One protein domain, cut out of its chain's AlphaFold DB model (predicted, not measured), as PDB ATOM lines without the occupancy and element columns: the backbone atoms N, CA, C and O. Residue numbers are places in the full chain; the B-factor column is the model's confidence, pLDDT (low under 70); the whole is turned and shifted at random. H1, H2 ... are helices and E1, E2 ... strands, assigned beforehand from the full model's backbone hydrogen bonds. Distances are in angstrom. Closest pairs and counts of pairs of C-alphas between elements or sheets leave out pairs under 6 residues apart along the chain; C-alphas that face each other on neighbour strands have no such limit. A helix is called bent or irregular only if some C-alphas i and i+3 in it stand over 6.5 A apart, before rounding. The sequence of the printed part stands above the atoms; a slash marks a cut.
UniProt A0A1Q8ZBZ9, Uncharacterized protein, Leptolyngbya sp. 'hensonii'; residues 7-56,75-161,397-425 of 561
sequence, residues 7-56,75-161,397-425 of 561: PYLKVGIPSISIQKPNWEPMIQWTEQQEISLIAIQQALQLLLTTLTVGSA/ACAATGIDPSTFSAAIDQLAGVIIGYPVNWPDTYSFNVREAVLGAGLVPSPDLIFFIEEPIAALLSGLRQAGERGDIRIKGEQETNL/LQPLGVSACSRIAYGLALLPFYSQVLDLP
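AT A GLANCE: This is residues 7 to 56, 75 to 161 and 397 to 425 of the 561 residues of an uncharacterized protein of Leptolyngbya sp. 'hensonii' (UniProt A0A1Q8ZBZ9). A small parallel pair of strands, E3 and E4, makes the core, with H4 over one face and H6, crossed by H5, over the other. H2 packs on H4 and leads out to the small hairpin E1 and E2 at one end, while loop residues 17 to 22 and 145 to 150 stick out. The printed part has 166 residues, with six named helices and four named strands in the order H1 E1 E2 H2 H3 E3 H4 E4 H5 H6. The class is mixed, helices and strands, with under half of the residues in named elements; the sheet E1 E2 is antiparallel. The whole is only just loose, close to compact, with a radius of gyration of the C-alphas of 18.6 A, and elongated, spanning 62 by 41 by 36 A.

IN THESE COORDINATES: E3 is residues 96 to 100, 12.5 A long from C-alpha 96 at (203.516, 196.885, 123.381), and E4 is residues 128 to 132, 13.8 A. H4 is residues 106 to 118, 18.0 A; H5 is residues 133 to 139, 9.9 A. H6, residues 407 to 421, is 16.6 A long and ends at C-alpha 421 at (213.213, 192.500, 111.210); it is irregular, with C-alphas 417 and 420 8.7 A apart. H1 is residues 7 to 10, beginning at C-alpha 7 at (194.933, 178.284, 120.789). E1 is residues 26 to 28, E2 residues 34 to 36, H2 residues 37 to 49, 18.5 A, and H3 residues 83 to 91, 12.1 A.

HOW THE PARTS SIT: E3 and E4 are parallel at 30 degrees, with N 98 and O 129 within hydrogen-bond range at 2.8 A. E3, H4, E4 form a strand-helix-strand unit, two parallel neighbour strands with a helix between, its crossover right-handed. The closest C-alphas of H4 and E4, Arg 113 and Ile 128, are 6.8 A apart; those of H6 and E3, Leu 412 and Ile 97, 6.1 A. H5 and H6 touch about perpendicular at 74 degrees, closest at C-alphas Ala 136 and Gly 411, 4.2 A. H2 and H4 touch at a steep tilt of 49 degrees, the same way, closest at C-alphas Gln 45 and Ala 115, 4.4 A. H1 touches H4, closest at C-alphas Lys 10 and Tyr 108, 4.4 A, and H2, by its residues 37 to 41 alone, closest at C-alphas Leu 9 and Gln 41, 7.4 A. E1 and E2 form an antiparallel hairpin at 145 degrees, with N 27 and O 35 2.8 A apart, within hydrogen-bond range. H3 touches no helix. Each O i to N i+4 pair is within range in H2, H3, H4 and H5, and 6 of 11 in H6; H1 is too short for such a pair.

THE WHOLE: The two C-alphas farthest apart, Gln 19 and Asn 160, are 63.7 A from each other. Residues 57 to 74 and 162 to 396 are not printed, with C-alpha gaps of 9.8 A and 26.0 A. The link from H1 to E1, 15 residues, is long. Mean pLDDT of the printed part is 80.9; residues 16 to 23, 53 to 56, 75, 143 to 161 and 397 to 405 are under 70.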
ATOM      1  N   PRO A   7     195.621 178.908 121.921       90.44
ATOM      2  CA  PRO A   7     194.933 178.284 120.789       90.44
ATOM      3  C   PRO A   7     193.485 178.737 120.596       90.44
ATOM      4  O   PRO A   7     193.007 178.697 119.470       90.44
ATOM      5  N   TYR A   8     192.798 179.180 121.651       91.81
ATOM      6  CA  TYR A   8     191.407 179.623 121.551       91.81
ATOM      7  C   TYR A   8     191.289 181.023 120.937       91.81
ATOM      8  O   TYR A   8     190.329 181.303 120.226       91.81
ATOM      9  N   LEU A   9     192.302 181.879 121.111       93.31
ATOM     10  CA  LEU A   9     192.306 183.250 120.586       93.31
ATOM     11  C   LEU A   9     192.435 183.340 119.060       93.31
ATOM     12  O   LEU A   9     192.258 184.417 118.507       93.31
ATOM     13  N   LYS A  10     192.728 182.240 118.362       92.62
ATOM     14  CA  LYS A  10     192.740 182.197 116.889       92.62
ATOM     15  C   LYS A  10     191.469 181.603 116.270       92.62
ATOM     16  O   LYS A  10     191.366 181.547 115.051       92.62
ATOM     17  N   VAL A  11     190.530 181.116 117.088       91.38
ATOM     18  CA  VAL A  11     189.373 180.328 116.615       91.38
ATOM     19  C   VAL A  11     188.294 181.207 115.986       91.38
ATOM     20  O   VAL A  11     187.641 180.789 115.030       91.38
ATOM     21  N   GLY A  12     188.104 182.415 116.514       91.00
ATOM     22  CA  GLY A  12     187.125 183.371 116.013       91.00
ATOM     23  C   GLY A  12     187.297 184.755 116.624       91.00
ATOM     24  O   GLY A  12     188.195 184.948 117.436       91.00
ATOM     25  N   ILE A  13     186.440 185.708 116.262       89.75
ATOM     26  CA  ILE A  13     186.344 187.002 116.954       89.75
ATOM     27  C   ILE A  13     185.033 187.020 117.756       89.75
ATOM     28  O   ILE A  13     183.992 186.671 117.189       89.75
ATOM     29  N   PRO A  14     185.046 187.391 119.051       86.12
ATOM     30  CA  PRO A  14     183.822 187.564 119.827       86.12
ATOM     31  C   PRO A  14     182.886 188.594 119.180       86.12
ATOM     32  O   PRO A  14     183.309 189.692 118.827       86.12
ATOM     33  N   SER A  15     181.605 188.259 119.031       78.19
ATOM     34  CA  SER A  15     180.582 189.209 118.582       78.19
ATOM     35  C   SER A  15     179.208 188.774 119.061       78.19
ATOM     36  O   SER A  15     178.920 187.578 119.026       78.19
ATOM     37  N   ILE A  16     178.363 189.738 119.432       67.69
ATOM     38  CA  ILE A  16     176.978 189.496 119.849       67.69
ATOM     39  C   ILE A  16     176.040 189.631 118.638       67.69
ATOM     40  O   ILE A  16     176.111 190.606 117.886       67.69
ATOM     41  N   SER A  17     175.148 188.660 118.410       60.50
ATOM     42  CA  SER A  17     174.179 188.723 117.298       60.50
ATOM     43  C   SER A  17     172.964 189.609 117.612       60.50
ATOM     44  O   SER A  17     172.399 189.542 118.693       60.50
ATOM     45  N   ILE A  18     172.477 190.378 116.628       49.38
ATOM     46  CA  ILE A  18     171.267 191.221 116.762       49.38
ATOM     47  C   ILE A  18     169.980 190.372 116.752       49.38
ATOM     48  O   ILE A  18     169.015 190.692 117.436       49.38
ATOM     49  N   GLN A  19     169.953 189.272 115.988       51.06
ATOM     50  CA  GLN A  19     168.782 188.379 115.906       51.06
ATOM     51  C   GLN A  19     168.686 187.424 117.102       51.06
ATOM     52  O   GLN A  19     167.609 186.923 117.420       51.06
ATOM     53  N   LYS A  20     169.823 187.163 117.754       60.53
ATOM     54  CA  LYS A  20     169.940 186.396 118.994       60.53
ATOM     55  C   LYS A  20     170.932 187.130 119.906       60.53
ATOM     56  O   LYS A  20     172.117 186.810 119.837       60.53
ATOM     57  N   PRO A  21     170.463 188.064 120.757       56.66
ATOM     58  CA  PRO A  21     171.297 188.872 121.662       56.66
ATOM     59  C   PRO A  21     172.209 188.068 122.603       56.66
ATOM     60  O   PRO A  21     173.081 188.637 123.241       56.66
ATOM     61  N   ASN A  22     172.018 186.749 122.678       56.75
ATOM     62  CA  ASN A  22     172.793 185.837 123.516       56.75
ATOM     63  C   ASN A  22     173.844 185.039 122.720       56.75
ATOM     64  O   ASN A  22     174.411 184.093 123.256       56.75
ATOM     65  N   TRP A  23     174.030 185.307 121.423       65.44
ATOM     66  CA  TRP A  23     174.953 184.515 120.610       65.44
ATOM     67  C   TRP A  23     176.360 185.095 120.629       65.44
ATOM     68  O   TRP A  23     176.545 186.233 120.213       65.44
ATOM     69  N   GLU A  24     177.322 184.258 120.998       79.06
ATOM     70  CA  GLU A  24     178.757 184.457 120.836       79.06
ATOM     71  C   GLU A  24     179.429 183.107 120.516       79.06
ATOM     72  O   GLU A  24     178.846 182.053 120.797       79.06
ATOM     73  N   PRO A  25     180.631 183.080 119.907       87.75
ATOM     74  CA  PRO A  25     181.363 181.832 119.717       87.75
ATOM     75  C   PRO A  25     181.666 181.153 121.063       87.75
ATOM     76  O   PRO A  25     182.383 181.709 121.896       87.75
ATOM     77  N   MET A  26     181.155 179.935 121.254       91.50
ATOM     78  CA  MET A  26     181.370 179.133 122.463       91.50
ATOM     79  C   MET A  26     182.446 178.074 122.228       91.50
ATOM     80  O   MET A  26     182.396 177.318 121.254       91.50
ATOM     81  N   ILE A  27     183.400 178.005 123.150       92.62
ATOM     82  CA  ILE A  27     184.484 177.030 123.201       92.62
ATOM     83  C   ILE A  27     184.048 175.841 124.049       92.62
ATOM     84  O   ILE A  27     183.576 176.006 125.174       92.62
ATOM     85  N   GLN A  28     184.273 174.638 123.533       92.69
ATOM     86  CA  GLN A  28     184.124 173.411 124.303       92.69
ATOM     87  C   GLN A  28     185.386 173.223 125.162       92.69
ATOM     88  O   GLN A  28     186.445 172.838 124.654       92.69
ATOM     89  N   TRP A  29     185.308 173.567 126.452       89.88
ATOM     90  CA  TRP A  29     186.467 173.575 127.355       89.88
ATOM     91  C   TRP A  29     186.735 172.205 127.988       89.88
ATOM     92  O   TRP A  29     187.880 171.740 127.993       89.88
ATOM     93  N   THR A  30     185.678 171.565 128.488       89.31
ATOM     94  CA  THR A  30     185.619 170.139 128.868       89.31
ATOM     95  C   THR A  30     184.425 169.499 128.161       89.31
ATOM     96  O   THR A  30     183.784 170.162 127.355       89.31
ATOM     97  N   GLU A  31     184.084 168.242 128.430       87.62
ATOM     98  CA  GLU A  31     182.872 167.629 127.856       87.62
ATOM     99  C   GLU A  31     181.568 168.245 128.392       87.62
ATOM    100  O   GLU A  31     180.559 168.234 127.695       87.62
ATOM    101  N   GLN A  32     181.583 168.799 129.607       87.50
ATOM    102  CA  GLN A  32     180.405 169.365 130.278       87.50
ATOM    103  C   GLN A  32     180.465 170.892 130.396       87.50
ATOM    104  O   GLN A  32     179.448 171.527 130.667       87.50
ATOM    105  N   GLN A  33     181.648 171.485 130.228       89.94
ATOM    106  CA  GLN A  33     181.861 172.914 130.396       89.94
ATOM    107  C   GLN A  33     182.096 173.600 129.055       89.94
ATOM    108  O   GLN A  33     183.046 173.297 128.325       89.94
ATOM    109  N   GLU A  34     181.273 174.608 128.800       92.25
ATOM    110  CA  GLU A  34     181.431 175.552 127.705       92.25
ATOM    111  C   GLU A  34     181.916 176.891 128.262       92.25
ATOM    112  O   GLU A  34     181.529 177.308 129.355       92.25
ATOM    113  N   ILE A  35     182.794 177.563 127.526       91.25
ATOM    114  CA  ILE A  35     183.296 178.892 127.880       91.25
ATOM    115  C   ILE A  35     183.166 179.763 126.647       91.25
ATOM    116  O   ILE A  35     183.548 179.354 125.553       91.25
ATOM    117  N   SER A  36     182.652 180.972 126.802       91.44
ATOM    118  CA  SER A  36     182.576 181.877 125.673       91.44
ATOM    119  C   SER A  36     183.930 182.448 125.279       91.44
ATOM    120  O   SER A  36     184.830 182.644 126.101       91.44
ATOM    121  N   LEU A  37     184.084 182.752 123.992       91.31
ATOM    122  CA  LEU A  37     185.312 183.356 123.503       91.31
ATOM    123  C   LEU A  37     185.530 184.762 124.083       91.31
ATOM    124  O   LEU A  37     186.682 185.129 124.326       91.31
ATOM    125  N   ILE A  38     184.456 185.514 124.381       90.25
ATOM    126  CA  ILE A  38     184.579 186.802 125.076       90.25
ATOM    127  C   ILE A  38     185.162 186.618 126.477       90.25
ATOM    128  O   ILE A  38     186.031 187.391 126.862       90.25
ATOM    129  N   ALA A  39     184.780 185.565 127.210       91.25
ATOM    130  CA  ALA A  39     185.306 185.307 128.548       91.25
ATOM    131  C   ALA A  39     186.813 185.015 128.515       91.25
ATOM    132  O   ALA A  39     187.547 185.434 129.407       91.25
ATOM    133  N   ILE A  40     187.308 184.347 127.465       92.62
ATOM    134  CA  ILE A  40     188.750 184.120 127.278       92.62
ATOM    135  C   ILE A  40     189.479 185.440 126.993       92.62
ATOM    136  O   ILE A  40     190.538 185.689 127.572       92.62
ATOM    137  N   GLN A  41     188.920 186.292 126.129       92.88
ATOM    138  CA  GLN A  41     189.484 187.612 125.833       92.88
ATOM    139  C   GLN A  41     189.476 188.520 127.074       92.88
ATOM    140  O   GLN A  41     190.501 189.119 127.394       92.88
ATOM    141  N   GLN A  42     188.370 188.557 127.818       91.69
ATOM    142  CA  GLN A  42     188.233 189.303 129.071       91.69
ATOM    143  C   GLN A  42     189.176 188.777 130.152       91.69
ATOM    144  O   GLN A  42     189.770 189.566 130.874       91.69
ATOM    145  N   ALA A  43     189.381 187.461 130.254       92.25
ATOM    146  CA  ALA A  43     190.354 186.903 131.186       92.25
ATOM    147  C   ALA A  43     191.787 187.353 130.850       92.25
ATOM    148  O   ALA A  43     192.555 187.662 131.761       92.25
ATOM    149  N   LEU A  44     192.150 187.426 129.561       94.00
ATOM    150  CA  LEU A  44     193.435 187.994 129.139       94.00
ATOM    151  C   LEU A  44     193.515 189.490 129.468       94.00
ATOM    152  O   LEU A  44     194.515 189.926 130.028       94.00
ATOM    153  N   GLN A  45     192.469 190.258 129.160       93.69
ATOM    154  CA  GLN A  45     192.389 191.683 129.487       93.69
ATOM    155  C   GLN A  45     192.574 191.910 130.992       93.69
ATOM    156  O   GLN A  45     193.429 192.692 131.390       93.69
ATOM    157  N   LEU A  46     191.851 191.169 131.836       91.00
ATOM    158  CA  LEU A  46     191.970 191.237 133.293       91.00
ATOM    159  C   LEU A  46     193.387 190.899 133.765       91.00
ATOM    160  O   LEU A  46     193.932 191.608 134.608       91.00
ATOM    161  N   LEU A  47     194.028 189.873 133.195       90.12
ATOM    162  CA  LEU A  47     195.430 189.587 133.503       90.12
ATOM    163  C   LEU A  47     196.332 190.775 133.145       90.12
ATOM    164  O   LEU A  47     197.192 191.140 133.939       90.12
ATOM    165  N   LEU A  48     196.135 191.399 131.985       92.06
ATOM    166  CA  LEU A  48     196.925 192.555 131.559       92.06
ATOM    167  C   LEU A  48     196.673 193.794 132.430       92.06
ATOM    168  O   LEU A  48     197.619 194.524 132.709       92.06
ATOM    169  N   THR A  49     195.455 193.995 132.948       90.12
ATOM    170  CA  THR A  49     195.171 195.102 133.887       90.12
ATOM    171  C   THR A  49     195.949 194.995 135.199       90.12
ATOM    172  O   THR A  49     196.161 195.997 135.873       90.12
ATOM    173  N   THR A  50     196.465 193.814 135.557       88.31
ATOM    174  CA  THR A  50     197.344 193.680 136.735       88.31
ATOM    175  C   THR A  50     198.668 194.443 136.594       88.31
ATOM    176  O   THR A  50     199.342 194.671 137.598       88.31
ATOM    177  N   LEU A  51     199.036 194.858 135.372       87.25
ATOM    178  CA  LEU A  51     200.194 195.714 135.106       87.25
ATOM    179  C   LEU A  51     199.940 197.172 135.509       87.25
ATOM    180  O   LEU A  51     200.856 197.823 135.994       87.25
ATOM    181  N   THR A  52     198.713 197.673 135.334       77.81
ATOM    182  CA  THR A  52     198.352 199.089 135.541       77.81
ATOM    183  C   THR A  52     197.794 199.370 136.937       77.81
ATOM    184  O   THR A  52     197.879 200.489 137.429       77.81
ATOM    185  N   VAL A  53     197.256 198.361 137.630       65.19
ATOM    186  CA  VAL A  53     196.562 198.522 138.929       65.19
ATOM    187  C   VAL A  53     197.534 198.568 140.136       65.19
ATOM    188  O   VAL A  53     197.157 198.322 141.279       65.19
ATOM    189  N   GLY A  54     198.796 198.949 139.918       52.69
ATOM    190  CA  GLY A  54     199.834 199.091 140.954       52.69
ATOM    191  C   GLY A  54     199.649 200.250 141.951       52.69
ATOM    192  O   GLY A  54     200.518 200.467 142.789       52.69
ATOM    193  N   SER A  55     198.533 200.979 141.907       43.50
ATOM    194  CA  SER A  55     198.265 202.182 142.707       43.50
ATOM    195  C   SER A  55     197.003 202.041 143.574       43.50
ATOM    196  O   SER A  55     196.080 202.848 143.514       43.50
ATOM    197  N   ALA A  56     196.941 201.000 144.410       43.44
ATOM    198  CA  ALA A  56     195.875 200.833 145.406       43.44
ATOM    199  C   ALA A  56     196.373 200.958 146.857       43.44
ATOM    200  O   ALA A  56     195.906 200.243 147.738       43.44
ATOM    201  N   ALA A  75     199.055 191.601 141.867       68.19
ATOM    202  CA  ALA A  75     199.870 192.780 141.601       68.19
ATOM    203  C   ALA A  75     201.099 192.379 140.780       68.19
ATOM    204  O   ALA A  75     201.768 191.392 141.100       68.19
ATOM    205  N   CYS A  76     201.396 193.131 139.720       78.81
ATOM    206  CA  CYS A  76     202.642 192.968 138.985       78.81
ATOM    207  C   CYS A  76     203.777 193.757 139.652       78.81
ATOM    208  O   CYS A  76     203.571 194.852 140.168       78.81
ATOM    209  N   ALA A  77     204.983 193.197 139.617       78.50
ATOM    210  CA  ALA A  77     206.211 193.873 140.004       78.50
ATOM    211  C   ALA A  77     207.342 193.433 139.069       78.50
ATOM    212  O   ALA A  77     207.339 192.311 138.554       78.50
ATOM    213  N   ALA A  78     208.337 194.296 138.886       81.81
ATOM    214  CA  ALA A  78     209.535 193.974 138.124       81.81
ATOM    215  C   ALA A  78     210.701 193.628 139.061       81.81
ATOM    216  O   ALA A  78     210.958 194.289 140.065       81.81
ATOM    217  N   THR A  79     211.437 192.560 138.738       78.50
ATOM    218  CA  THR A  79     212.587 192.141 139.550       78.50
ATOM    219  C   THR A  79     213.704 193.175 139.444       78.50
ATOM    220  O   THR A  79     214.251 193.375 138.365       78.50
ATOM    221  N   GLY A  80     214.089 193.778 140.571       80.00
ATOM    222  CA  GLY A  80     215.165 194.774 140.618       80.00
ATOM    223  C   GLY A  80     214.741 196.197 140.245       80.00
ATOM    224  O   GLY A  80     215.609 197.054 140.130       80.00
ATOM    225  N   ILE A  81     213.439 196.449 140.083       84.12
ATOM    226  CA  ILE A  81     212.861 197.783 139.885       84.12
ATOM    227  C   ILE A  81     211.887 198.025 141.039       84.12
ATOM    228  O   ILE A  81     211.099 197.140 141.376       84.12
ATOM    229  N   ASP A  82     211.956 199.188 141.682       87.44
ATOM    230  CA  ASP A  82     211.027 199.518 142.761       87.44
ATOM    231  C   ASP A  82     209.602 199.778 142.223       87.44
ATOM    232  O   ASP A  82     209.436 200.129 141.050       87.44
ATOM    233  N   PRO A  83     208.555 199.631 143.059       85.75
ATOM    234  CA  PRO A  83     207.169 199.761 142.609       85.75
ATOM    235  C   PRO A  83     206.828 201.116 141.976       85.75
ATOM    236  O   PRO A  83     206.027 201.157 141.046       85.75
ATOM    237  N   SER A  84     207.438 202.214 142.441       85.88
ATOM    238  CA  SER A  84     207.140 203.555 141.929       85.88
ATOM    239  C   SER A  84     207.716 203.767 140.531       85.88
ATOM    240  O   SER A  84     207.004 204.221 139.635       85.88
ATOM    241  N   THR A  85     208.962 203.337 140.311       89.31
ATOM    242  CA  THR A  85     209.597 203.348 138.987       89.31
ATOM    243  C   THR A  85     208.871 202.415 138.022       89.31
ATOM    244  O   THR A  85     208.668 202.767 136.862       89.31
ATOM    245  N   PHE A  86     208.442 201.238 138.490       89.62
ATOM    246  CA  PHE A  86     207.652 200.316 137.677       89.62
ATOM    247  C   PHE A  86     206.312 200.935 137.260       89.62
ATOM    248  O   PHE A  86     206.005 200.943 136.072       89.62
ATOM    249  N   SER A  87     205.553 201.506 138.203       87.25
ATOM    250  CA  SER A  87     204.277 202.169 137.901       87.25
ATOM    251  C   SER A  87     204.466 203.301 136.895       87.25
ATOM    252  O   SER A  87     203.783 203.326 135.878       87.25
ATOM    253  N   ALA A  88     205.450 204.179 137.117       89.38
ATOM    254  CA  ALA A  88     205.739 205.282 136.204       89.38
ATOM    255  C   ALA A  88     206.107 204.799 134.791       89.38
ATOM    256  O   ALA A  88     205.714 205.424 133.808       89.38
ATOM    257  N   ALA A  89     206.839 203.683 134.677       89.38
ATOM    258  CA  ALA A  89     207.176 203.086 133.387       89.38
ATOM    259  C   ALA A  89     205.947 202.494 132.678       89.38
ATOM    260  O   ALA A  89     205.816 202.653 131.466       89.38
ATOM    261  N   ILE A  90     205.044 201.838 133.415       90.69
ATOM    262  CA  ILE A  90     203.792 201.306 132.858       90.69
ATOM    263  C   ILE A  90     202.856 202.436 132.405       90.69
ATOM    264  O   ILE A  90     202.246 202.334 131.343       90.69
ATOM    265  N   ASP A  91     202.786 203.537 133.155       88.06
ATOM    266  CA  ASP A  91     201.936 204.688 132.819       88.06
ATOM    267  C   ASP A  91     202.426 205.459 131.576       88.06
ATOM    268  O   ASP A  91     201.673 206.231 130.980       88.06
ATOM    269  N   GLN A  92     203.685 205.263 131.173       89.56
ATOM    270  CA  GLN A  92     204.337 205.962 130.058       89.56
ATOM    271  C   GLN A  92     204.709 205.023 128.901       89.56
ATOM    272  O   GLN A  92     205.617 205.320 128.121       89.56
ATOM    273  N   LEU A  93     204.031 203.878 128.770       90.94
ATOM    274  CA  LEU A  93     204.304 202.935 127.687       90.94
ATOM    275  C   LEU A  93     204.062 203.575 126.314       90.94
ATOM    276  O   LEU A  93     202.942 203.922 125.947       90.94
ATOM    277  N   ALA A  94     205.127 203.655 125.516       90.44
ATOM    278  CA  ALA A  94     205.056 204.102 124.127       90.44
ATOM    279  C   ALA A  94     204.538 203.008 123.175       90.44
ATOM    280  O   ALA A  94     204.108 203.303 122.064       90.44
ATOM    281  N   GLY A  95     204.572 201.737 123.587       93.12
ATOM    282  CA  GLY A  95     204.123 200.618 122.767       93.12
ATOM    283  C   GLY A  95     204.190 199.274 123.482       93.12
ATOM    284  O   GLY A  95     204.836 199.129 124.520       93.12
ATOM    285  N   VAL A  96     203.529 198.273 122.901       94.94
ATOM    286  CA  VAL A  96     203.516 196.885 123.381       94.94
ATOM    287  C   VAL A  96     203.976 195.962 122.261       94.94
ATOM    288  O   VAL A  96     203.459 196.015 121.148       94.94
ATOM    289  N   ILE A  97     204.933 195.083 122.559       96.00
ATOM    290  CA  ILE A  97     205.474 194.108 121.605       96.00
ATOM    291  C   ILE A  97     205.101 192.704 122.073       96.00
ATOM    292  O   ILE A  97     205.346 192.328 123.219       96.00
ATOM    293  N   ILE A  98     204.498 191.922 121.183       95.88
ATOM    294  CA  ILE A  98     203.882 190.636 121.502       95.88
ATOM    295  C   ILE A  98     204.495 189.534 120.642       95.88
ATOM    296  O   ILE A  98     204.623 189.661 119.424       95.88
ATOM    297  N   GLY A  99     204.836 188.417 121.288       94.44
ATOM    298  CA  GLY A  99     205.264 187.205 120.599       94.44
ATOM    299  C   GLY A  99     204.134 186.609 119.758       94.44
ATOM    300  O   GLY A  99     203.026 186.382 120.248       94.44
ATOM    301  N   TYR A 100     204.434 186.345 118.494       92.88
ATOM    302  CA  TYR A 100     203.510 185.840 117.495       92.88
ATOM    303  C   TYR A 100     203.866 184.398 117.114       92.88
ATOM    304  O   TYR A 100     204.992 184.142 116.687       92.88
ATOM    305  N   PRO A 101     202.949 183.428 117.224       92.44
ATOM    306  CA  PRO A 101     203.243 182.091 116.733       92.44
ATOM    307  C   PRO A 101     203.301 182.051 115.198       92.44
ATOM    308  O   PRO A 101     202.428 182.567 114.497       92.44
ATOM    309  N   VAL A 102     204.315 181.386 114.659       92.88
ATOM    310  CA  VAL A 102     204.588 181.249 113.228       92.88
ATOM    311  C   VAL A 102     203.374 180.655 112.505       92.88
ATOM    312  O   VAL A 102     202.869 179.582 112.863       92.88
ATOM    313  N   ASN A 103     202.949 181.328 111.430       87.88
ATOM    314  CA  ASN A 103     201.817 180.963 110.565       87.88
ATOM    315  C   ASN A 103     200.438 180.958 111.246       87.88
ATOM    316  O   ASN A 103     199.507 180.328 110.739       87.88
ATOM    317  N   TRP A 104     200.271 181.624 112.390       91.56
ATOM    318  CA  TRP A 104     198.929 181.842 112.935       91.56
ATOM    319  C   TRP A 104     198.177 182.913 112.131       91.56
ATOM    320  O   TRP A 104     198.826 183.682 111.412       91.56
ATOM    321  N   PRO A 105     196.833 182.957 112.206       92.75
ATOM    322  CA  PRO A 105     196.036 183.956 111.503       92.75
ATOM    323  C   PRO A 105     195.902 185.263 112.287       92.75
ATOM    324  O   PRO A 105     195.970 185.275 113.520       92.75
ATOM    325  N   ASP A 106     195.576 186.337 111.571       92.69
ATOM    326  CA  ASP A 106     195.394 187.673 112.141       92.69
ATOM    327  C   ASP A 106     194.306 187.739 113.219       92.69
ATOM    328  O   ASP A 106     194.358 188.632 114.059       92.69
ATOM    329  N   THR A 107     193.378 186.777 113.286       94.50
ATOM    330  CA  THR A 107     192.407 186.628 114.388       94.50
ATOM    331  C   THR A 107     193.079 186.607 115.753       94.50
ATOM    332  O   THR A 107     192.579 187.212 116.698       94.50
ATOM    333  N   TYR A 108     194.230 185.932 115.853       95.38
ATOM    334  CA  TYR A 108     195.016 185.911 117.081       95.38
ATOM    335  C   TYR A 108     195.464 187.324 117.449       95.38
ATOM    336  O   TYR A 108     195.205 187.781 118.561       95.38
ATOM    337  N   SER A 109     196.080 188.031 116.495       95.19
ATOM    338  CA  SER A 109     196.544 189.404 116.709       95.19
ATOM    339  C   SER A 109     195.387 190.348 117.033       95.19
ATOM    340  O   SER A 109     195.506 191.145 117.955       95.19
ATOM    341  N   PHE A 110     194.239 190.197 116.363       95.19
ATOM    342  CA  PHE A 110     193.034 190.981 116.600       95.19
ATOM    343  C   PHE A 110     192.574 190.827 118.049       95.19
ATOM    344  O   PHE A 110     192.452 191.821 118.760       95.19
ATOM    345  N   ASN A 111     192.389 189.588 118.514       95.50
ATOM    346  CA  ASN A 111     191.880 189.323 119.857       95.50
ATOM    347  C   ASN A 111     192.859 189.708 120.966       95.50
ATOM    348  O   ASN A 111     192.426 190.156 122.026       95.50
ATOM    349  N   VAL A 112     194.165 189.529 120.745       96.56
ATOM    350  CA  VAL A 112     195.182 189.986 121.700       96.56
ATOM    351  C   VAL A 112     195.226 191.511 121.737       96.56
ATOM    352  O   VAL A 112     195.292 192.085 122.821       96.56
ATOM    353  N   ARG A 113     195.132 192.175 120.579       96.38
ATOM    354  CA  ARG A 113     195.110 193.636 120.488       96.38
ATOM    355  C   ARG A 113     193.888 194.224 121.200       96.38
ATOM    356  O   ARG A 113     194.046 195.166 121.966       96.38
ATOM    357  N   GLU A 114     192.714 193.606 121.065       96.00
ATOM    358  CA  GLU A 114     191.518 193.967 121.843       96.00
ATOM    359  C   GLU A 114     191.755 193.875 123.357       96.00
ATOM    360  O   GLU A 114     191.376 194.780 124.094       96.00
ATOM    361  N   ALA A 115     192.419 192.815 123.830       96.00
ATOM    362  CA  ALA A 115     192.707 192.654 125.253       96.00
ATOM    363  C   ALA A 115     193.719 193.691 125.775       96.00
ATOM    364  O   ALA A 115     193.570 194.173 126.895       96.00
ATOM    365  N   VAL A 116     194.727 194.055 124.975       96.50
ATOM    366  CA  VAL A 116     195.717 195.092 125.321       96.50
ATOM    367  C   VAL A 116     195.072 196.476 125.376       96.50
ATOM    368  O   VAL A 116     195.280 197.203 126.347       96.50
ATOM    369  N   LEU A 117     194.250 196.818 124.377       95.56
ATOM    370  CA  LEU A 117     193.506 198.082 124.340       95.56
ATOM    371  C   LEU A 117     192.497 198.162 125.486       95.56
ATOM    372  O   LEU A 117     192.450 199.155 126.204       95.56
ATOM    373  N   GLY A 118     191.738 197.089 125.718       93.81
ATOM    374  CA  GLY A 118     190.790 197.012 126.826       93.81
ATOM    375  C   GLY A 118     191.456 197.078 128.204       93.81
ATOM    376  O   GLY A 118     190.813 197.479 129.173       93.81
ATOM    377  N   ALA A 119     192.731 196.695 128.317       93.62
ATOM    378  CA  ALA A 119     193.506 196.832 129.548       93.62
ATOM    379  C   ALA A 119     194.082 198.245 129.748       93.62
ATOM    380  O   ALA A 119     194.626 198.526 130.815       93.62
ATOM    381  N   GLY A 120     193.966 199.123 128.747       93.56
ATOM    382  CA  GLY A 120     194.458 200.498 128.805       93.56
ATOM    383  C   GLY A 120     195.982 200.616 128.779       93.56
ATOM    384  O   GLY A 120     196.502 201.628 129.228       93.56
ATOM    385  N   LEU A 121     196.701 199.600 128.282       93.31
ATOM    386  CA  LEU A 121     198.171 199.626 128.244       93.31
ATOM    387  C   LEU A 121     198.717 200.647 127.242       93.31
ATOM    388  O   LEU A 121     199.776 201.219 127.464       93.31
ATOM    389  N   VAL A 122     198.006 200.847 126.133       94.12
ATOM    390  CA  VAL A 122     198.317 201.847 125.107       94.12
ATOM    391  C   VAL A 122     197.018 202.415 124.531       94.12
ATOM    392  O   VAL A 122     196.002 201.713 124.515       94.12
ATOM    393  N   PRO A 123     197.025 203.668 124.043       92.12
ATOM    394  CA  PRO A 123     195.810 204.352 123.601       92.12
ATOM    395  C   PRO A 123     195.304 203.927 122.216       92.12
ATOM    396  O   PRO A 123     194.140 204.169 121.901       92.12
ATOM    397  N   SER A 124     196.153 203.344 121.365       92.88
ATOM    398  CA  SER A 124     195.801 203.041 119.975       92.88
ATOM    399  C   SER A 124     196.378 201.704 119.495       92.88
ATOM    400  O   SER A 124     197.406 201.243 120.000       92.88
ATOM    401  N   PRO A 125     195.715 201.047 118.521       93.62
ATOM    402  CA  PRO A 125     196.158 199.759 117.993       93.62
ATOM    403  C   PRO A 125     197.516 199.800 117.285       93.62
ATOM    404  O   PRO A 125     198.216 198.788 117.262       93.62
ATOM    405  N   ASP A 126     197.887 200.958 116.746       92.69
ATOM    406  CA  ASP A 126     199.112 201.183 115.968       92.69
ATOM    407  C   ASP A 126     200.383 201.087 116.825       92.69
ATOM    408  O   ASP A 126     201.482 200.950 116.295       92.69
ATOM    409  N   LEU A 127     200.221 201.119 118.151       93.94
ATOM    410  CA  LEU A 127     201.286 200.976 119.145       93.94
ATOM    411  C   LEU A 127     201.456 199.522 119.622       93.94
ATOM    412  O   LEU A 127     202.153 199.270 120.606       93.94
ATOM    413  N   ILE A 128     200.798 198.560 118.965       95.38
ATOM    414  CA  ILE A 128     200.811 197.142 119.337       95.38
ATOM    415  C   ILE A 128     201.405 196.320 118.195       95.38
ATOM    416  O   ILE A 128     200.771 196.110 117.157       95.38
ATOM    417  N   PHE A 129     202.611 195.809 118.424       95.44
ATOM    418  CA  PHE A 129     203.442 195.149 117.422       95.44
ATOM    419  C   PHE A 129     203.547 193.651 117.680       95.44
ATOM    420  O   PHE A 129     203.636 193.202 118.823       95.44
ATOM    421  N   PHE A 130     203.588 192.872 116.604       95.94
ATOM    422  CA  PHE A 130     203.694 191.419 116.659       95.94
ATOM    423  C   PHE A 130     204.952 190.949 115.935       95.94
ATOM    424  O   PHE A 130     205.206 191.370 114.809       95.94
ATOM    425  N   ILE A 131     205.715 190.048 116.553       96.31
ATOM    426  CA  ILE A 131     206.871 189.416 115.909       96.31
ATOM    427  C   ILE A 131     206.956 187.936 116.248       96.31
ATOM    428  O   ILE A 131     206.663 187.524 117.370       96.31
ATOM    429  N   GLU A 132     207.372 187.136 115.275       96.75
ATOM    430  CA  GLU A 132     207.482 185.694 115.397       96.75
ATOM    431  C   GLU A 132     208.383 185.282 116.570       96.75
ATOM    432  O   GLU A 132     209.511 185.764 116.709       96.75
ATOM    433  N   GLU A 133     207.903 184.356 117.409       95.00
ATOM    434  CA  GLU A 133     208.622 183.912 118.614       95.00
ATOM    435  C   GLU A 133     210.065 183.430 118.323       95.00
ATOM    436  O   GLU A 133     210.967 183.803 119.080       95.00
ATOM    437  N   PRO A 134     210.356 182.688 117.228       96.38
ATOM    438  CA  PRO A 134     211.733 182.354 116.853       96.38
ATOM    439  C   PRO A 134     212.615 183.559 116.490       96.38
ATOM    440  O   PRO A 134     213.817 183.522 116.753       96.38
ATOM    441  N   ILE A 135     212.054 184.622 115.902       97.06
ATOM    442  CA  ILE A 135     212.821 185.838 115.598       97.06
ATOM    443  C   ILE A 135     213.168 186.539 116.909       97.06
ATOM    444  O   ILE A 135     214.340 186.813 117.153       97.06
ATOM    445  N   ALA A 136     212.190 186.730 117.800       95.44
ATOM    446  CA  ALA A 136     212.443 187.278 119.132       95.44
ATOM    447  C   ALA A 136     213.513 186.457 119.878       95.44
ATOM    448  O   ALA A 136     214.500 187.000 120.367       95.44
ATOM    449  N   ALA A 137     213.401 185.129 119.887       93.56
ATOM    450  CA  ALA A 137     214.395 184.268 120.520       93.56
ATOM    451  C   ALA A 137     215.819 184.477 119.968       93.56
ATOM    452  O   ALA A 137     216.769 184.470 120.753       93.56
ATOM    453  N   LEU A 138     215.984 184.716 118.659       94.06
ATOM    454  CA  LEU A 138     217.279 185.094 118.085       94.06
ATOM    455  C   LEU A 138     217.770 186.444 118.613       94.06
ATOM    456  O   LEU A 138     218.926 186.547 119.016       94.06
ATOM    457  N   LEU A 139     216.904 187.466 118.605       92.25
ATOM    458  CA  LEU A 139     217.264 188.827 119.014       92.25
ATOM    459  C   LEU A 139     217.806 188.873 120.444       92.25
ATOM    460  O   LEU A 139     218.702 189.659 120.711       92.25
ATOM    461  N   SER A 140     217.349 187.979 121.329       88.19
ATOM    462  CA  SER A 140     217.884 187.857 122.695       88.19
ATOM    463  C   SER A 140     219.400 187.629 122.764       88.19
ATOM    464  O   SER A 140     220.023 187.938 123.776       88.19
ATOM    465  N   GLY A 141     219.985 187.072 121.700       81.38
ATOM    466  CA  GLY A 141     221.415 186.827 121.577       81.38
ATOM    467  C   GLY A 141     222.184 187.912 120.823       81.38
ATOM    468  O   GLY A 141     223.396 188.031 120.998       81.38
ATOM    469  N   LEU A 142     221.512 188.715 119.995       84.38
ATOM    470  CA  LEU A 142     222.156 189.782 119.234       84.38
ATOM    471  C   LEU A 142     222.375 190.985 120.160       84.38
ATOM    472  O   LEU A 142     221.427 191.674 120.513       84.38
ATOM    473  N   ARG A 143     223.627 191.224 120.561       68.06
ATOM    474  CA  ARG A 143     224.037 192.440 121.280       68.06
ATOM    475  C   ARG A 143     224.776 193.375 120.332       68.06
ATOM    476  O   ARG A 143     225.690 192.935 119.627       68.06
ATOM    477  N   GLN A 144     224.435 194.659 120.321       56.47
ATOM    478  CA  GLN A 144     225.238 195.684 119.655       56.47
ATOM    479  C   GLN A 144     226.441 196.094 120.518       56.47
ATOM    480  O   GLN A 144     226.369 196.215 121.743       56.47
ATOM    481  N   ALA A 145     227.580 196.347 119.868       41.09
ATOM    482  CA  ALA A 145     228.750 196.916 120.529       41.09
ATOM    483  C   ALA A 145     228.437 198.358 120.974       41.09
ATOM    484  O   ALA A 145     228.308 199.245 120.136       41.09
ATOM    485  N   GLY A 146     228.311 198.585 122.286       43.97
ATOM    486  CA  GLY A 146     227.985 199.898 122.866       43.97
ATOM    487  C   GLY A 146     226.766 199.913 123.794       43.97
ATOM    488  O   GLY A 146     226.485 200.949 124.394       43.97
ATOM    489  N   GLU A 147     226.072 198.784 123.960       52.28
ATOM    490  CA  GLU A 147     224.965 198.642 124.910       52.28
ATOM    491  C   GLU A 147     225.436 198.893 126.356       52.28
ATOM    492  O   GLU A 147     226.119 198.075 126.968       52.28
ATOM    493  N   ARG A 148     225.057 200.050 126.918       39.41
ATOM    494  CA  ARG A 148     225.246 200.408 128.340       39.41
ATOM    495  C   ARG A 148     224.211 199.760 129.276       39.41
ATOM    496  O   ARG A 148     224.180 200.088 130.457       39.41
ATOM    497  N   GLY A 149     223.355 198.872 128.772       44.25
ATOM    498  CA  GLY A 149     222.316 198.211 129.556       44.25
ATOM    499  C   GLY A 149     222.780 196.864 130.105       44.25
ATOM    500  O   GLY A 149     223.038 195.939 129.340       44.25
ATOM    501  N   ASP A 150     222.809 196.720 131.430       44.50
ATOM    502  CA  ASP A 150     222.990 195.450 132.153       44.50
ATOM    503  C   ASP A 150     221.777 194.495 131.982       44.50
ATOM    504  O   ASP A 150     221.338 193.839 132.927       44.50
ATOM    505  N   ILE A 151     221.206 194.372 130.775       49.72
ATOM    506  CA  ILE A 151     220.207 193.336 130.479       49.72
ATOM    507  C   ILE A 151     220.968 192.010 130.355       49.72
ATOM    508  O   ILE A 151     221.380 191.564 129.283       49.72
ATOM    509  N   ARG A 152     221.260 191.409 131.507       50.28
ATOM    510  CA  ARG A 152     221.874 190.087 131.617       50.28
ATOM    511  C   ARG A 152     220.767 189.070 131.814       50.28
ATOM    512  O   ARG A 152     220.030 189.137 132.798       50.28
ATOM    513  N   ILE A 153     220.684 188.095 130.916       51.50
ATOM    514  CA  ILE A 153     219.858 186.919 131.158       51.50
ATOM    515  C   ILE A 153     220.507 186.162 132.322       51.50
ATOM    516  O   ILE A 153     221.562 185.545 132.177       51.50
ATOM    517  N   LYS A 154     219.905 186.234 133.515       44.38
ATOM    518  CA  LYS A 154     220.337 185.414 134.655       44.38
ATOM    519  C   LYS A 154     220.228 183.937 134.256       44.38
ATOM    520  O   LYS A 154     219.129 183.465 133.988       44.38
ATOM    521  N   GLY A 155     221.359 183.231 134.216       45.81
ATOM    522  CA  GLY A 155     221.434 181.824 133.792       45.81
ATOM    523  C   GLY A 155     222.066 181.595 132.414       45.81
ATOM    524  O   GLY A 155     222.249 180.445 132.019       45.81
ATOM    525  N   GLU A 156     222.460 182.644 131.686       47.88
ATOM    526  CA  GLU A 156     223.343 182.465 130.532       47.88
ATOM    527  C   GLU A 156     224.760 182.101 130.977       47.88
ATOM    528  O   GLU A 156     225.369 182.785 131.798       47.88
ATOM    529  N   GLN A 157     225.308 181.027 130.403       46.38
ATOM    530  CA  GLN A 157     226.757 180.881 130.343       46.38
ATOM    531  C   GLN A 157     227.278 182.042 129.493       46.38
ATOM    532  O   GLN A 157     226.864 182.173 128.339       46.38
ATOM    533  N   GLU A 158     228.152 182.881 130.061       44.06
ATOM    534  CA  GLU A 158     228.894 183.907 129.326       44.06
ATOM    535  C   GLU A 158     229.639 183.230 128.180       44.06
ATOM    536  O   GLU A 158     230.714 182.650 128.331       44.06
ATOM    537  N   THR A 159     229.024 183.251 127.012       48.19
ATOM    538  CA  THR A 159     229.655 182.806 125.792       48.19
ATOM    539  C   THR A 159     230.035 184.082 125.067       48.19
ATOM    540  O   THR A 159     229.173 184.858 124.663       48.19
ATOM    541  N   ASN A 160     231.339 184.327 124.912       52.12
ATOM    542  CA  ASN A 160     231.884 185.370 124.033       52.12
ATOM    543  C   ASN A 160     231.629 185.003 122.553       52.12
ATOM    544  O   ASN A 160     232.545 184.979 121.730       52.12
ATOM    545  N   LEU A 161     230.396 184.608 122.226       62.59
ATOM    546  CA  LEU A 161     229.980 184.189 120.902       62.59
ATOM    547  C   LEU A 161     229.797 185.426 120.039       62.59
ATOM    548  O   LEU A 161     228.981 186.304 120.314       62.59
ATOM    549  N   LEU A 397     215.931 174.463 138.470       42.88
ATOM    550  CA  LEU A 397     215.063 173.849 139.477       42.88
ATOM    551  C   LEU A 397     215.223 174.640 140.791       42.88
ATOM    552  O   LEU A 397     215.799 174.142 141.754       42.88
ATOM    553  N   GLN A 398     214.848 175.919 140.815       38.59
ATOM    554  CA  GLN A 398     215.018 176.762 141.994       38.59
ATOM    555  C   GLN A 398     213.782 176.655 142.904       38.59
ATOM    556  O   GLN A 398     212.668 176.878 142.435       38.59
ATOM    557  N   PRO A 399     213.953 176.355 144.209       35.59
ATOM    558  CA  PRO A 399     212.851 176.263 145.178       35.59
ATOM    559  C   PRO A 399     212.190 177.608 145.531       35.59
ATOM    560  O   PRO A 399     211.227 177.638 146.288       35.59
ATOM    561  N   LEU A 400     212.717 178.723 145.024       35.84
ATOM    562  CA  LEU A 400     212.245 180.082 145.279       35.84
ATOM    563  C   LEU A 400     211.859 180.685 143.929       35.84
ATOM    564  O   LEU A 400     212.731 180.869 143.089       35.84
ATOM    565  N   GLY A 401     210.561 180.925 143.730       37.72
ATOM    566  CA  GLY A 401     209.873 181.248 142.470       37.72
ATOM    567  C   GLY A 401     210.303 182.502 141.695       37.72
ATOM    568  O   GLY A 401     209.447 183.241 141.217       37.72
ATOM    569  N   VAL A 402     211.600 182.738 141.506       39.84
ATOM    570  CA  VAL A 402     212.120 183.718 140.551       39.84
ATOM    571  C   VAL A 402     212.205 183.026 139.192       39.84
ATOM    572  O   VAL A 402     213.199 182.387 138.854       39.84
ATOM    573  N   SER A 403     211.115 183.089 138.427       49.00
ATOM    574  CA  SER A 403     211.064 182.539 137.071       49.00
ATOM    575  C   SER A 403     212.121 183.227 136.200       49.00
ATOM    576  O   SER A 403     212.083 184.447 136.030       49.00
ATOM    577  N   ALA A 404     213.075 182.465 135.654       57.84
ATOM    578  CA  ALA A 404     213.983 182.984 134.638       57.84
ATOM    579  C   ALA A 404     213.143 183.489 133.451       57.84
ATOM    580  O   ALA A 404     212.359 182.737 132.867       57.84
ATOM    581  N   CYS A 405     213.256 184.782 133.138       65.81
ATOM    582  CA  CYS A 405     212.536 185.391 132.024       65.81
ATOM    583  C   CYS A 405     212.931 184.690 130.709       65.81
ATOM    584  O   CYS A 405     214.107 184.403 130.484       65.81
ATOM    585  N   SER A 406     211.949 184.368 129.862       79.88
ATOM    586  CA  SER A 406     212.175 183.637 128.607       79.88
ATOM    587  C   SER A 406     213.029 184.450 127.628       79.88
ATOM    588  O   SER A 406     212.853 185.665 127.531       79.88
ATOM    589  N   ARG A 407     213.880 183.790 126.823       86.56
ATOM    590  CA  ARG A 407     214.596 184.432 125.698       86.56
ATOM    591  C   ARG A 407     213.666 185.187 124.765       86.56
ATOM    592  O   ARG A 407     214.041 186.236 124.264       86.56
ATOM    593  N   ILE A 408     212.447 184.683 124.568       90.88
ATOM    594  CA  ILE A 408     211.436 185.373 123.765       90.88
ATOM    595  C   ILE A 408     211.196 186.771 124.341       90.88
ATOM    596  O   ILE A 408     211.314 187.744 123.612       90.88
ATOM    597  N   ALA A 409     210.948 186.897 125.646       89.38
ATOM    598  CA  ALA A 409     210.678 188.188 126.278       89.38
ATOM    599  C   ALA A 409     211.876 189.151 126.196       89.38
ATOM    600  O   ALA A 409     211.682 190.324 125.886       89.38
ATOM    601  N   TYR A 410     213.107 188.660 126.386       87.44
ATOM    602  CA  TYR A 410     214.315 189.470 126.160       87.44
ATOM    603  C   TYR A 410     214.427 189.949 124.711       87.44
ATOM    604  O   TYR A 410     214.714 191.114 124.458       87.44
ATOM    605  N   GLY A 411     214.152 189.066 123.756       91.25
ATOM    606  CA  GLY A 411     214.141 189.394 122.339       91.25
ATOM    607  C   GLY A 411     213.107 190.435 121.940       91.25
ATOM    608  O   GLY A 411     213.415 191.340 121.172       91.25
ATOM    609  N   LEU A 412     211.891 190.328 122.486       93.31
ATOM    610  CA  LEU A 412     210.833 191.319 122.279       93.31
ATOM    611  C   LEU A 412     211.273 192.694 122.797       93.31
ATOM    612  O   LEU A 412     211.067 193.688 122.109       93.31
ATOM    613  N   ALA A 413     211.932 192.748 123.958       90.00
ATOM    614  CA  ALA A 413     212.455 193.992 124.523       90.00
ATOM    615  C   ALA A 413     213.602 194.607 123.696       90.00
ATOM    616  O   ALA A 413     213.783 195.821 123.719       90.00
ATOM    617  N   LEU A 414     214.364 193.795 122.953       89.88
ATOM    618  CA  LEU A 414     215.446 194.259 122.074       89.88
ATOM    619  C   LEU A 414     214.978 194.628 120.660       89.88
ATOM    620  O   LEU A 414     215.738 195.230 119.902       89.88
ATOM    621  N   LEU A 415     213.738 194.302 120.291       91.88
ATOM    622  CA  LEU A 415     213.209 194.572 118.957       91.88
ATOM    623  C   LEU A 415     213.309 196.045 118.508       91.88
ATOM    624  O   LEU A 415     213.611 196.246 117.331       91.88
ATOM    625  N   PRO A 416     213.137 197.071 119.371       90.19
ATOM    626  CA  PRO A 416     213.368 198.469 118.989       90.19
ATOM    627  C   PRO A 416     214.729 198.720 118.320       90.19
ATOM    628  O   PRO A 416     214.813 199.502 117.377       90.19
ATOM    629  N   PHE A 417     215.779 197.994 118.719       86.75
ATOM    630  CA  PHE A 417     217.125 198.107 118.136       86.75
ATOM    631  C   PHE A 417     217.304 197.343 116.814       86.75
ATOM    632  O   PHE A 417     218.321 197.500 116.136       86.75
ATOM    633  N   TYR A 418     216.318 196.525 116.440       90.44
ATOM    634  CA  TYR A 418     216.307 195.675 115.249       90.44
ATOM    635  C   TYR A 418     215.011 195.837 114.442       90.44
ATOM    636  O   TYR A 418     214.515 194.884 113.849       90.44
ATOM    637  N   SER A 419     214.449 197.047 114.399       90.50
ATOM    638  CA  SER A 419     213.166 197.344 113.738       90.50
ATOM    639  C   SER A 419     213.021 196.802 112.306       90.50
ATOM    640  O   SER A 419     211.925 196.441 111.890       90.50
ATOM    641  N   GLN A 420     214.124 196.676 111.565       91.94
ATOM    642  CA  GLN A 420     214.174 196.125 110.212       91.94
ATOM    643  C   GLN A 420     213.734 194.649 110.103       91.94
ATOM    644  O   GLN A 420     213.427 194.187 109.000       91.94
ATOM    645  N   VAL A 421     213.693 193.894 111.212       94.75
ATOM    646  CA  VAL A 421     213.213 192.500 111.210       94.75
ATOM    647  C   VAL A 421     211.691 192.376 111.303       94.75
ATOM    648  O   VAL A 421     211.176 191.267 111.179       94.75
ATOM    649  N   LEU A 422     210.967 193.481 111.501       92.94
ATOM    650  CA  LEU A 422     209.506 193.486 111.490       92.94
ATOM    651  C   LEU A 422     208.952 193.337 110.071       92.94
ATOM    652  O   LEU A 422     209.361 194.037 109.143       92.94
ATOM    653  N   ASP A 423     207.935 192.489 109.922       91.50
ATOM    654  CA  ASP A 423     207.102 192.439 108.720       91.50
ATOM    655  C   ASP A 423     206.126 193.629 108.705       91.50
ATOM    656  O   ASP A 423     204.954 193.507 109.065       91.50
ATOM    657  N   LEU A 424     206.639 194.815 108.351       89.88
ATOM    658  CA  LEU A 424     205.876 196.071 108.351       89.88
ATOM    659  C   LEU A 424     204.558 195.986 107.558       89.88
ATOM    660  O   LEU A 424     203.534 196.396 108.109       89.88
ATOM    661  N   PRO A 425     204.519 195.433 106.325       90.00
ATOM    662  CA  PRO A 425     203.264 195.262 105.595       90.00
ATOM    663  C   PRO A 425     202.202 194.500 106.380       90.00
ATOM    664  O   PRO A 425     201.039 194.895 106.369       90.00
TER     665      PRO A 425